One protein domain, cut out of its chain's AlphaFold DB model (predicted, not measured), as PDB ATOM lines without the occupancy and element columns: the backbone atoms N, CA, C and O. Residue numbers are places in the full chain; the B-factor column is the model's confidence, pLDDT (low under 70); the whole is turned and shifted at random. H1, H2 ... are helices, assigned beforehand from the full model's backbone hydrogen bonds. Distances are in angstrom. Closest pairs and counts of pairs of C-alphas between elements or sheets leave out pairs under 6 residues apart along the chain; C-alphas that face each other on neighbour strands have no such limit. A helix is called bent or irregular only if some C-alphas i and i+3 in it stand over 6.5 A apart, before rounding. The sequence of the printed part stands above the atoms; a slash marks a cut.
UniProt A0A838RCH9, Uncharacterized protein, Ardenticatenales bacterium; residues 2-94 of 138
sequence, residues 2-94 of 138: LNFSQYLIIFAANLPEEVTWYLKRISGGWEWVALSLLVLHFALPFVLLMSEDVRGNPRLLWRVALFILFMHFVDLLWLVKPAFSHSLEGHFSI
ATOM      1  N   LEU A   2     237.404 278.160 269.982       70.06
ATOM      2  CA  LEU A   2     237.656 278.893 268.726       70.06
ATOM      3  C   LEU A   2     237.322 278.099 267.448       70.06
ATOM      4  O   LEU A   2     236.600 278.618 266.608       70.06
ATOM      5  N   ASN A   3     237.724 276.824 267.349       64.62
ATOM      6  CA  ASN A   3     237.390 275.976 266.188       64.62
ATOM      7  C   ASN A   3     235.872 275.782 265.987       64.62
ATOM      8  O   ASN A   3     235.388 275.756 264.861       64.62
ATOM      9  N   PHE A   4     235.101 275.691 267.077       66.50
ATOM     10  CA  PHE A   4     233.644 275.545 267.005       66.50
ATOM     11  C   PHE A   4     232.961 276.861 266.613       66.50
ATOM     12  O   PHE A   4     232.073 276.868 265.765       66.50
ATOM     13  N   SER A   5     233.404 277.987 267.181       70.62
ATOM     14  CA  SER A   5     232.921 279.314 266.788       70.62
ATOM     15  C   SER A   5     233.237 279.619 265.321       70.62
ATOM     16  O   SER A   5     232.389 280.164 264.622       70.62
ATOM     17  N   GLN A   6     234.415 279.214 264.834       68.00
ATOM     18  CA  GLN A   6     234.793 279.341 263.427       68.00
ATOM     19  C   GLN A   6     233.876 278.504 262.525       68.00
ATOM     20  O   GLN A   6     233.365 279.025 261.541       68.00
ATOM     21  N   TYR A   7     233.585 277.253 262.890       67.75
ATOM     22  CA  TYR A   7     232.618 276.424 262.163       67.75
ATOM     23  C   TYR A   7     231.222 277.071 262.077       67.75
ATOM     24  O   TYR A   7     230.636 277.134 260.999       67.75
ATOM     25  N   LEU A   8     230.706 277.607 263.191       72.94
ATOM     26  CA  LEU A   8     229.383 278.244 263.251       72.94
ATOM     27  C   LEU A   8     229.280 279.511 262.393       72.94
ATOM     28  O   LEU A   8     228.257 279.714 261.746       72.94
ATOM     29  N   ILE A   9     230.321 280.350 262.378       72.81
ATOM     30  CA  ILE A   9     230.353 281.571 261.556       72.81
ATOM     31  C   ILE A   9     230.315 281.212 260.073       72.81
ATOM     32  O   ILE A   9     229.544 281.802 259.327       72.81
ATOM     33  N   ILE A  10     231.097 280.217 259.659       64.50
ATOM     34  CA  ILE A  10     231.196 279.794 258.258       64.50
ATOM     35  C   ILE A  10     229.880 279.156 257.796       64.50
ATOM     36  O   ILE A  10     229.373 279.468 256.718       64.50
ATOM     37  N   PHE A  11     229.273 278.331 258.653       65.25
ATOM     38  CA  PHE A  11     227.952 277.757 258.409       65.25
ATOM     39  C   PHE A  11     226.858 278.833 258.312       65.25
ATOM     40  O   PHE A  11     226.008 278.768 257.427       65.25
ATOM     41  N   ALA A  12     226.893 279.848 259.182       69.69
ATOM     42  CA  ALA A  12     225.932 280.951 259.170       69.69
ATOM     43  C   ALA A  12     226.142 281.925 257.996       69.69
ATOM     44  O   ALA A  12     225.172 282.489 257.493       69.69
ATOM     45  N   ALA A  13     227.387 282.124 257.556       73.00
ATOM     46  CA  ALA A  13     227.734 283.027 256.460       73.00
ATOM     47  C   ALA A  13     227.456 282.416 255.075       73.00
ATOM     48  O   ALA A  13     227.234 283.163 254.124       73.00
ATOM     49  N   ASN A  14     227.435 281.081 254.961       64.88
ATOM     50  CA  ASN A  14     227.119 280.334 253.736       64.88
ATOM     51  C   ASN A  14     227.898 280.822 252.491       64.88
ATOM     52  O   ASN A  14     227.360 280.866 251.382       64.88
ATOM     53  N   LEU A  15     229.166 281.224 252.667       68.62
ATOM     54  CA  LEU A  15     230.027 281.629 251.555       68.62
ATOM     55  C   LEU A  15     230.441 280.390 250.736       68.62
ATOM     56  O   LEU A  15     231.054 279.474 251.290       68.62
ATOM     57  N   PRO A  16     230.187 280.353 249.415       61.50
ATOM     58  CA  PRO A  16     230.451 279.171 248.592       61.50
ATOM     59  C   PRO A  16     231.936 278.772 248.540       61.50
ATOM     60  O   PRO A  16     232.246 277.588 248.430       61.50
ATOM     61  N   GLU A  17     232.862 279.726 248.680       63.16
ATOM     62  CA  GLU A  17     234.306 279.454 248.722       63.16
ATOM     63  C   GLU A  17     234.704 278.645 249.972       63.16
ATOM     64  O   GLU A  17     235.403 277.635 249.869       63.16
ATOM     65  N   GLU A  18     234.185 279.001 251.148       62.03
ATOM     66  CA  GLU A  18     234.530 278.334 252.410       62.03
ATOM     67  C   GLU A  18     233.798 276.999 252.601       62.03
ATOM     68  O   GLU A  18     234.342 276.056 253.185       62.03
ATOM     69  N   VAL A  19     232.597 276.865 252.032       61.16
ATOM     70  CA  VAL A  19     231.850 275.598 252.021       61.16
ATOM     71  C   VAL A  19     232.612 274.523 251.239       61.16
ATOM     72  O   VAL A  19     232.668 273.379 251.686       61.16
ATOM     73  N   THR A  20     233.282 274.862 250.128       64.50
ATOM     74  CA  THR A  20     234.120 273.887 249.399       64.50
ATOM     75  C   THR A  20     235.359 273.450 250.187       64.50
ATOM     76  O   THR A  20     235.779 272.294 250.084       64.50
ATOM     77  N   TRP A  21     235.922 274.332 251.020       64.31
ATOM     78  CA  TRP A  21     237.036 274.008 251.916       64.31
ATOM     79  C   TRP A  21     236.620 273.039 253.030       64.31
ATOM     80  O   TRP A  21     237.381 272.123 253.363       64.31
ATOM     81  N   TYR A  22     235.405 273.206 253.566       63.00
ATOM     82  CA  TYR A  22     234.823 272.277 254.533       63.00
ATOM     83  C   TYR A  22     234.411 270.963 253.885       63.00
ATOM     84  O   TYR A  22     234.777 269.919 254.409       63.00
ATOM     85  N   LEU A  23     233.743 270.979 252.728       63.91
ATOM     86  CA  LEU A  23     233.305 269.761 252.038       63.91
ATOM     87  C   LEU A  23     234.451 268.770 251.814       63.91
ATOM     88  O   LEU A  23     234.252 267.580 252.021       63.91
ATOM     89  N   LYS A  24     235.671 269.228 251.511       65.69
ATOM     90  CA  LYS A  24     236.864 268.361 251.395       65.69
ATOM     91  C   LYS A  24     237.295 267.688 252.712       65.69
ATOM     92  O   LYS A  24     238.011 266.697 252.681       65.69
ATOM     93  N   ARG A  25     236.884 268.229 253.864       67.94
ATOM     94  CA  ARG A  25     237.254 267.792 255.228       67.94
ATOM     95  C   ARG A  25     236.174 266.994 255.951       67.94
ATOM     96  O   ARG A  25     236.480 266.301 256.917       67.94
ATOM     97  N   ILE A  26     234.929 267.090 255.493       63.81
ATOM     98  CA  ILE A  26     233.787 266.303 255.983       63.81
ATOM     99  C   ILE A  26     233.315 265.252 254.963       63.81
ATOM    100  O   ILE A  26     232.309 264.599 255.191       63.81
ATOM    101  N   SER A  27     234.032 265.055 253.851       62.19
ATOM    102  CA  SER A  27     233.760 263.991 252.872       62.19
ATOM    103  C   SER A  27     234.931 262.998 252.784       62.19
ATOM    104  O   SER A  27     236.015 263.244 253.314       62.19
ATOM    105  N   GLY A  28     234.715 261.820 252.186       65.19
ATOM    106  CA  GLY A  28     235.793 260.848 251.921       65.19
ATOM    107  C   GLY A  28     236.339 260.076 253.137       65.19
ATOM    108  O   GLY A  28     237.435 259.520 253.056       65.19
ATOM    109  N   GLY A  29     235.599 260.028 254.254       68.88
ATOM    110  CA  GLY A  29     235.974 259.315 255.490       68.88
ATOM    111  C   GLY A  29     236.598 260.194 256.583       68.88
ATOM    112  O   GLY A  29     236.694 259.771 257.734       68.88
ATOM    113  N   TRP A  30     236.949 261.444 256.264       71.50
ATOM    114  CA  TRP A  30     237.478 262.425 257.224       71.50
ATOM    115  C   TRP A  30     236.441 262.924 258.240       71.50
ATOM    116  O   TRP A  30     236.817 263.415 259.307       71.50
ATOM    117  N   GLU A  31     235.150 262.730 257.955       72.50
ATOM    118  CA  GLU A  31     234.035 263.007 258.872       72.50
ATOM    119  C   GLU A  31     234.158 262.241 260.195       72.50
ATOM    120  O   GLU A  31     233.951 262.813 261.265       72.50
ATOM    121  N   TRP A  32     234.575 260.971 260.146       74.75
ATOM    122  CA  TRP A  32     234.713 260.132 261.335       74.75
ATOM    123  C   TRP A  32     235.858 260.624 262.209       74.75
ATOM    124  O   TRP A  32     235.740 260.629 263.431       74.75
ATOM    125  N   VAL A  33     236.941 261.103 261.592       75.62
ATOM    126  CA  VAL A  33     238.072 261.711 262.302       75.62
ATOM    127  C   VAL A  33     237.653 263.038 262.934       75.62
ATOM    128  O   VAL A  33     237.953 263.255 264.104       75.62
ATOM    129  N   ALA A  34     236.906 263.880 262.216       74.38
ATOM    130  CA  ALA A  34     236.387 265.143 262.742       74.38
ATOM    131  C   ALA A  34     235.452 264.926 263.943       74.38
ATOM    132  O   ALA A  34     235.588 265.590 264.971       74.38
ATOM    133  N   LEU A  35     234.531 263.960 263.848       77.56
ATOM    134  CA  LEU A  35     233.600 263.624 264.926       77.56
ATOM    135  C   LEU A  35     234.328 263.009 266.128       77.56
ATOM    136  O   LEU A  35     234.070 263.382 267.273       77.56
ATOM    137  N   SER A  36     235.301 262.132 265.867       79.56
ATOM    138  CA  SER A  36     236.173 261.567 266.901       79.56
ATOM    139  C   SER A  36     236.974 262.654 267.603       79.56
ATOM    140  O   SER A  36     237.044 262.649 268.825       79.56
ATOM    141  N   LEU A  37     237.544 263.608 266.864       80.19
ATOM    142  CA  LEU A  37     238.257 264.752 267.428       80.19
ATOM    143  C   LEU A  37     237.325 265.599 268.287       80.19
ATOM    144  O   LEU A  37     237.656 265.889 269.429       80.19
ATOM    145  N   LEU A  38     236.130 265.926 267.801       75.69
ATOM    146  CA  LEU A  38     235.172 266.722 268.563       75.69
ATOM    147  C   LEU A  38     234.819 266.067 269.907       75.69
ATOM    148  O   LEU A  38     234.783 266.750 270.927       75.69
ATOM    149  N   VAL A  39     234.623 264.748 269.940       78.06
ATOM    150  CA  VAL A  39     234.301 264.026 271.181       78.06
ATOM    151  C   VAL A  39     235.544 263.803 272.048       78.06
ATOM    152  O   VAL A  39     235.556 264.144 273.228       78.06
ATOM    153  N   LEU A  40     236.613 263.245 271.488       78.75
ATOM    154  CA  LEU A  40     237.783 262.796 272.244       78.75
ATOM    155  C   LEU A  40     238.737 263.937 272.612       78.75
ATOM    156  O   LEU A  40     239.356 263.880 273.670       78.75
ATOM    157  N   HIS A  41     238.861 264.977 271.784       76.81
ATOM    158  CA  HIS A  41     239.702 266.138 272.089       76.81
ATOM    159  C   HIS A  41     239.018 267.085 273.084       76.81
ATOM    160  O   HIS A  41     239.699 267.773 273.840       76.81
ATOM    161  N   PHE A  42     237.683 267.161 273.103       73.00
ATOM    162  CA  PHE A  42     236.969 268.071 274.002       73.00
ATOM    163  C   PHE A  42     236.370 267.360 275.216       73.00
ATOM    164  O   PHE A  42     236.729 267.680 276.348       73.00
ATOM    165  N   ALA A  43     235.479 266.388 275.008       76.62
ATOM    166  CA  ALA A  43     234.712 265.795 276.099       76.62
ATOM    167  C   ALA A  43     235.588 264.935 277.017       76.62
ATOM    168  O   ALA A  43     235.463 265.018 278.237       76.62
ATOM    169  N   LEU A  44     236.512 264.150 276.454       76.56
ATOM    170  CA  LEU A  44     237.342 263.242 277.249       76.56
ATOM    171  C   LEU A  44     238.278 263.973 278.233       76.56
ATOM    172  O   LEU A  44     238.199 263.684 279.428       76.56
ATOM    173  N   PRO A  45     239.130 264.932 277.813       73.44
ATOM    174  CA  PRO A  45     239.978 265.653 278.758       73.44
ATOM    175  C   PRO A  45     239.172 266.522 279.721       73.44
ATOM    176  O   PRO A  45     239.587 266.677 280.864       73.44
ATOM    177  N   PHE A  46     238.011 267.038 279.310       76.94
ATOM    178  CA  PHE A  46     237.134 267.786 280.206       76.94
ATOM    179  C   PHE A  46     236.605 266.912 281.351       76.94
ATOM    180  O   PHE A  46     236.744 267.275 282.517       76.94
ATOM    181  N   VAL A  47     236.071 265.726 281.038       78.62
ATOM    182  CA  VAL A  47     235.572 264.780 282.050       78.62
ATOM    183  C   VAL A  47     236.712 264.264 282.931       78.62
ATOM    184  O   VAL A  47     236.564 264.195 284.150       78.62
ATOM    185  N   LEU A  48     237.874 263.966 282.343       73.88
ATOM    186  CA  LEU A  48     239.048 263.501 283.087       73.88
ATOM    187  C   LEU A  48     239.608 264.573 284.032       73.88
ATOM    188  O   LEU A  48     239.986 264.249 285.150       73.88
ATOM    189  N   LEU A  49     239.637 265.847 283.631       71.69
ATOM    190  CA  LEU A  49     240.100 266.949 284.490       71.69
ATOM    191  C   LEU A  49     239.086 267.355 285.571       71.69
ATOM    192  O   LEU A  49     239.470 268.011 286.549       71.69
ATOM    193  N   MET A  50     237.814 266.992 285.388       78.69
ATOM    194  CA  MET A  50     236.749 267.225 286.364       78.69
ATOM    195  C   MET A  50     236.712 266.159 287.468       78.69
ATOM    196  O   MET A  50     236.163 266.412 288.534       78.69
ATOM    197  N   SER A  51     237.325 264.995 287.252       75.56
ATOM    198  CA  SER A  51     237.427 263.953 288.276       75.56
ATOM    199  C   SER A  51     238.526 264.282 289.299       75.56
ATOM    200  O   SER A  51     239.693 264.489 288.953       75.56
ATOM    201  N   GLU A  52     238.152 264.318 290.580       69.38
ATOM    202  CA  GLU A  52     239.076 264.555 291.699       69.38
ATOM    203  C   GLU A  52     240.148 263.457 291.819       69.38
ATOM    204  O   GLU A  52     241.307 263.762 292.110       69.38
ATOM    205  N   ASP A  53     239.815 262.208 291.479       70.19
ATOM    206  CA  ASP A  53     240.745 261.068 291.510       70.19
ATOM    207  C   ASP A  53     241.918 261.231 290.533       70.19
ATOM    208  O   ASP A  53     243.054 260.834 290.812       70.19
ATOM    209  N   VAL A  54     241.662 261.854 289.378       69.19
ATOM    210  CA  VAL A  54     242.694 262.165 288.377       69.19
ATOM    211  C   VAL A  54     243.607 263.268 288.894       69.19
ATOM    212  O   VAL A  54     244.821 263.208 288.702       69.19
ATOM    213  N   ARG A  55     243.032 264.258 289.585       66.69
ATOM    214  CA  ARG A  55     243.758 265.404 290.136       66.69
ATOM    215  C   ARG A  55     244.658 265.006 291.313       66.69
ATOM    216  O   ARG A  55     245.713 265.609 291.491       66.69
ATOM    217  N   GLY A  56     244.283 263.968 292.063       73.75
ATOM    218  CA  GLY A  56     245.069 263.420 293.172       73.75
ATOM    219  C   GLY A  56     246.169 262.428 292.773       73.75
ATOM    220  O   GLY A  56     247.063 262.163 293.576       73.75
ATOM    221  N   ASN A  57     246.147 261.874 291.551       80.38
ATOM    222  CA  ASN A  57     247.075 260.817 291.141       80.38
ATOM    223  C   ASN A  57     248.010 261.250 289.990       80.38
ATOM    224  O   ASN A  57     247.602 261.247 288.821       80.38
ATOM    225  N   PRO A  58     249.304 261.518 290.262       78.00
ATOM    226  CA  PRO A  58     250.250 261.989 289.247       78.00
ATOM    227  C   PRO A  58     250.463 260.998 288.090       78.00
ATOM    228  O   PRO A  58     250.764 261.415 286.971       78.00
ATOM    229  N   ARG A  59     250.261 259.687 288.305       80.94
ATOM    230  CA  ARG A  59     250.350 258.686 287.224       80.94
ATOM    231  C   ARG A  59     249.199 258.812 286.233       80.94
ATOM    232  O   ARG A  59     249.399 258.583 285.041       80.94
ATOM    233  N   LEU A  60     248.002 259.144 286.717       78.62
ATOM    234  CA  LEU A  60     246.842 259.342 285.855       78.62
ATOM    235  C   LEU A  60     246.970 260.661 285.093       78.62
ATOM    236  O   LEU A  60     246.822 260.663 283.876       78.62
ATOM    237  N   LEU A  61     247.365 261.736 285.782       80.25
ATOM    238  CA  LEU A  61     247.674 263.039 285.185       80.25
ATOM    239  C   LEU A  61     248.648 262.934 284.006       80.25
ATOM    240  O   LEU A  61     248.374 263.477 282.938       80.25
ATOM    241  N   TRP A  62     249.748 262.188 284.158       81.56
ATOM    242  CA  TRP A  62     250.705 261.995 283.065       81.56
ATOM    243  C   TRP A  62     250.093 261.269 281.857       81.56
ATOM    244  O   TRP A  62     250.324 261.670 280.717       81.56
ATOM    245  N   ARG A  63     249.262 260.240 282.081       80.31
ATOM    246  CA  ARG A  63     248.563 259.530 280.992       80.31
ATOM    247  C   ARG A  63     247.575 260.437 280.263       80.31
ATOM    248  O   ARG A  63     247.509 260.389 279.039       80.31
ATOM    249  N   VAL A  64     246.839 261.270 280.999       80.62
ATOM    250  CA  VAL A  64     245.910 262.250 280.416       80.62
ATOM    251  C   VAL A  64     246.673 263.294 279.605       80.62
ATOM    252  O   VAL A  64     246.275 263.592 278.485       80.62
ATOM    253  N   ALA A  65     247.802 263.796 280.112       80.56
ATOM    254  CA  ALA A  65     248.652 264.729 279.375       80.56
ATOM    255  C   ALA A  65     249.182 264.119 278.066       80.56
ATOM    256  O   ALA A  65     249.106 264.759 277.017       80.56
ATOM    257  N   LEU A  66     249.653 262.866 278.100       82.88
ATOM    258  CA  LEU A  66     250.099 262.149 276.902       82.88
ATOM    259  C   LEU A  66     248.952 261.947 275.901       82.88
ATOM    260  O   LEU A  66     249.141 262.130 274.701       82.88
ATOM    261  N   PHE A  67     247.760 261.606 276.393       82.81
ATOM    262  CA  PHE A  67     246.568 261.461 275.566       82.81
ATOM    263  C   PHE A  67     246.169 262.781 274.894       82.81
ATOM    264  O   PHE A  67     245.942 262.801 273.690       82.81
ATOM    265  N   ILE A  68     246.132 263.890 275.642       82.25
ATOM    266  CA  ILE A  68     245.836 265.223 275.092       82.25
ATOM    267  C   ILE A  68     246.854 265.586 274.012       82.25
ATOM    268  O   ILE A  68     246.467 266.045 272.940       82.25
ATOM    269  N   LEU A  69     248.142 265.341 274.265       81.38
ATOM    270  CA  LEU A  69     249.200 265.598 273.291       81.38
ATOM    271  C   LEU A  69     249.006 264.766 272.014       81.38
ATOM    272  O   LEU A  69     249.119 265.293 270.911       81.38
ATOM    273  N   PHE A  70     248.665 263.483 272.152       82.94
ATOM    274  CA  PHE A  70     248.353 262.622 271.015       82.94
ATOM    275  C   PHE A  70     247.141 263.133 270.225       82.94
ATOM    276  O   PHE A  70     247.218 263.272 269.008       82.94
ATOM    277  N   MET A  71     246.044 263.477 270.903       78.56
ATOM    278  CA  MET A  71     244.850 264.028 270.255       78.56
ATOM    279  C   MET A  71     245.136 265.359 269.556       78.56
ATOM    280  O   MET A  71     244.588 265.608 268.486       78.56
ATOM    281  N   HIS A  72     246.028 266.183 270.109       80.81
ATOM    282  CA  HIS A  72     246.480 267.414 269.467       80.81
ATOM    283  C   HIS A  72     247.251 267.141 268.168       80.81
ATOM    284  O   HIS A  72     247.044 267.820 267.167       80.81
ATOM    285  N   PHE A  73     248.091 266.104 268.134       77.94
ATOM    286  CA  PHE A  73     248.728 265.683 266.885       77.94
ATOM    287  C   PHE A  73     247.714 265.192 265.846       77.94
ATOM    288  O   PHE A  73     247.854 265.506 264.665       77.94
ATOM    289  N   VAL A  74     246.682 264.458 266.267       78.50
ATOM    290  CA  VAL A  74     245.598 264.029 265.368       78.50
ATOM    291  C   VAL A  74     244.820 265.237 264.829       78.50
ATOM    292  O   VAL A  74     244.499 265.259 263.642       78.50
ATOM    293  N   ASP A  75     244.578 266.258 265.657       79.31
ATOM    294  CA  ASP A  75     243.950 267.525 265.248       79.31
ATOM    295  C   ASP A  75     244.783 268.246 264.177       79.31
ATOM    296  O   ASP A  75     244.268 268.604 263.117       79.31
ATOM    297  N   LEU A  76     246.101 268.351 264.385       75.88
ATOM    298  CA  LEU A  76     247.025 268.918 263.399       75.88
ATOM    299  C   LEU A  76     247.032 268.126 262.087       75.88
ATOM    300  O   LEU A  76     246.995 268.719 261.010       75.88
ATOM    301  N   LEU A  77     247.044 266.791 262.151       74.25
ATOM    302  CA  LEU A  77     246.971 265.949 260.955       74.25
ATOM    303  C   LEU A  77     245.659 266.164 260.193       74.25
ATOM    304  O   LEU A  77     245.681 266.259 258.965       74.25
ATOM    305  N   TRP A  78     244.535 266.278 260.904       73.25
ATOM    306  CA  TRP A  78     243.229 266.562 260.308       73.25
ATOM    307  C   TRP A  78     243.157 267.964 259.687       73.25
ATOM    308  O   TRP A  78     242.539 268.140 258.639       73.25
ATOM    309  N   LEU A  79     243.829 268.958 260.271       72.81
ATOM    310  CA  LEU A  79     243.878 270.318 259.729       72.81
ATOM    311  C   LEU A  79     244.711 270.396 258.435       72.81
ATOM    312  O   LEU A  79     244.290 270.996 257.438       72.81
ATOM    313  N   VAL A  80     245.902 269.792 258.470       71.88
ATOM    314  CA  VAL A  80     246.953 269.926 257.452       71.88
ATOM    315  C   VAL A  80     246.661 269.040 256.244       71.88
ATOM    316  O   VAL A  80     246.667 269.508 255.111       71.88
ATOM    317  N   LYS A  81     246.374 267.759 256.453       69.06
ATOM    318  CA  LYS A  81     246.367 266.764 255.375       69.06
ATOM    319  C   LYS A  81     245.316 266.976 254.272       69.06
ATOM    320  O   LYS A  81     245.704 266.990 253.104       69.06
ATOM    321  N   PRO A  82     244.031 267.218 254.577       65.25
ATOM    322  CA  PRO A  82     243.040 267.546 253.550       65.25
ATOM    323  C   PRO A  82     243.281 268.912 252.878       65.25
ATOM    324  O   PRO A  82     242.633 269.223 251.882       65.25
ATOM    325  N   ALA A  83     244.218 269.735 253.377       65.44
ATOM    326  CA  ALA A  83     244.661 270.944 252.679       65.44
ATOM    327  C   ALA A  83     245.590 270.639 251.490       65.44
ATOM    328  O   ALA A  83     245.608 271.408 250.533       65.44
ATOM    329  N   PHE A  84     246.343 269.533 251.543       63.44
ATOM    330  CA  PHE A  84     247.322 269.148 250.517       63.44
ATOM    331  C   PHE A  84     246.772 268.157 249.481       63.44
ATOM    332  O   PHE A  84     247.374 267.980 248.421       63.44
ATOM    333  N   SER A  85     245.619 267.530 249.732       60.03
ATOM    334  CA  SER A  85     244.919 266.757 248.705       60.03
ATOM    335  C   SER A  85     244.257 267.709 247.705       60.03
ATOM    336  O   SER A  85     243.184 268.261 247.952       60.03
ATOM    337  N   HIS A  86     244.904 267.909 246.557       54.91
ATOM    338  CA  HIS A  86     244.365 268.718 245.458       54.91
ATOM    339  C   HIS A  86     243.115 268.101 244.799       54.91
ATOM    340  O   HIS A  86     242.391 268.806 244.097       54.91
ATOM    341  N   SER A  87     242.829 266.817 245.035       51.34
ATOM    342  CA  SER A  87     241.658 266.118 244.507       51.34
ATOM    343  C   SER A  87     240.440 266.237 245.433       51.34
ATOM    344  O   SER A  87     240.525 266.048 246.644       51.34
ATOM    345  N   LEU A  88     239.278 266.522 244.838       51.50
ATOM    346  CA  LEU A  88     237.960 266.537 245.498       51.50
ATOM    347  C   LEU A  88     237.513 265.139 245.984       51.50
ATOM    348  O   LEU A  88     236.581 265.040 246.772       51.50
ATOM    349  N   GLU A  89     238.211 264.082 245.558       51.25
ATOM    350  CA  GLU A  89     237.987 262.668 245.900       51.25
ATOM    351  C   GLU A  89     239.076 262.123 246.847       51.25
ATOM    352  O   GLU A  89     239.527 260.985 246.727       51.25
ATOM    353  N   GLY A  90     239.587 262.960 247.754       54.88
ATOM    354  CA  GLY A  90     240.636 262.579 248.699       54.88
ATOM    355  C   GLY A  90     240.172 261.507 249.689       54.88
ATOM    356  O   GLY A  90     239.781 261.823 250.810       54.88
ATOM    357  N   HIS A  91     240.229 260.233 249.296       57.19
ATOM    358  CA  HIS A  91     239.994 259.109 250.196       57.19
ATOM    359  C   HIS A  91     240.956 259.169 251.389       57.19
ATOM    360  O   HIS A  91     242.152 259.448 251.231       57.19
ATOM    361  N   PHE A  92     240.438 258.883 252.587       61.78
ATOM    362  CA  PHE A  92     241.245 258.730 253.795       61.78
ATOM    363  C   PHE A  92     242.383 257.726 253.559       61.78
ATOM    364  O   PHE A  92     242.173 256.519 253.466       61.78
ATOM    365  N   SER A  93     243.605 258.238 253.436       65.56
ATOM    366  CA  SER A  93     244.796 257.449 253.125       65.56
ATOM    367  C   SER A  93     245.944 257.922 253.997       65.56
ATOM    368  O   SER A  93     246.490 258.997 253.790       65.56
ATOM    369  N   ILE A  94     246.287 257.165 255.040       67.31
ATOM    370  CA  ILE A  94     247.471 257.429 255.868       67.31
ATOM    371  C   ILE A  94     248.685 256.811 255.193       67.31
ATOM    372  O   ILE A  94     248.777 255.591 255.077       67.31
TER     373      ILE A  94
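AT A GLANCE: This is residues 2 to 94 of the 138 residues of an uncharacterized protein of Ardenticatenales bacterium (UniProt A0A838RCH9). Two long helices, H3 and H5, lie side by side and run opposite ways along the longest axis, with the short H4 at the turn between them. At the other end H2 leads off steeply from the pair, and H1 makes a corner with H2, set apart from H3 and H5, so that the shape is open on that side. The printed part has 93 residues with five named helices, H1 to H5 in that order, and no named strand; the class is all helix. The whole is loose, with a radius of gyration of the C-alphas of 16.2 A, and flat, spanning 49 by 31 by 16 A.

IN THESE COORDINATES: Find C-alpha 2 at (237.656, 278.893, 268.726); there H1 begins, residues 2 to 13, 16.3 A from first to last C-alpha. Next comes H2, residues 16 to 26, 15.2 A long. H3, residues 30 to 50, starts at C-alpha 30 at (237.478, 262.425, 257.224) and runs 29.5 A; it is neither bent nor irregular, but only just, with C-alphas 41 and 44 6.4 A apart. H4 is residues 52 to 56. H5, residues 58 to 84, runs 39.5 A to C-alpha 84 at (247.322, 269.148, 250.517); it is irregular, but only just, with C-alphas 79 and 82 6.8 A apart.

HOW THE PARTS SIT: Begin at H5, the hub, which touches three helices. It touches H3 at a shallow tilt of 23 degrees, opposite ways; their closest C-alphas, of His 41 and Met 71, are 5.9 A apart. H4 and H5 touch only at the corner, and only just, with 3 pairs of C-alphas within 8 A; the closest are those of Val 54 and Leu 60, 5.6 A. With residues 78 to 82 alone, H5 only just touches H2, also with 3 such pairs, at a steep tilt of 51 degrees, opposite ways; look at Arg 25 and Pro 82, whose C-alphas are the closest, 6.0 A apart. H2 and H3 are close but not clearly touching and about perpendicular, at 75 degrees. H1 touches H2 only at the corner, and only just, with 3 pairs; the closest C-alphas are those of Ile 10 and Glu 18, 6.9 A. H1 is apart from H3, H4 and H5. In H1 and H4 every O i to N i+4 pair is within hydrogen-bond range; in H2 5 of 7 are, in H3 14 of 17 and in H5 20 of 23.

THE WHOLE: The C-alphas of Pro 16 and Gly 56 are the two farthest apart, 49.5 A. Residues 12 to 17 stand free. The printed part has no cut, and the four links between helices are tight; residues 85 to 94 follow H5 with no named element. The mean pLDDT of the printed part is 71.1, and 40 residues are under 70, among them residues 14 to 29 and 81 to 94.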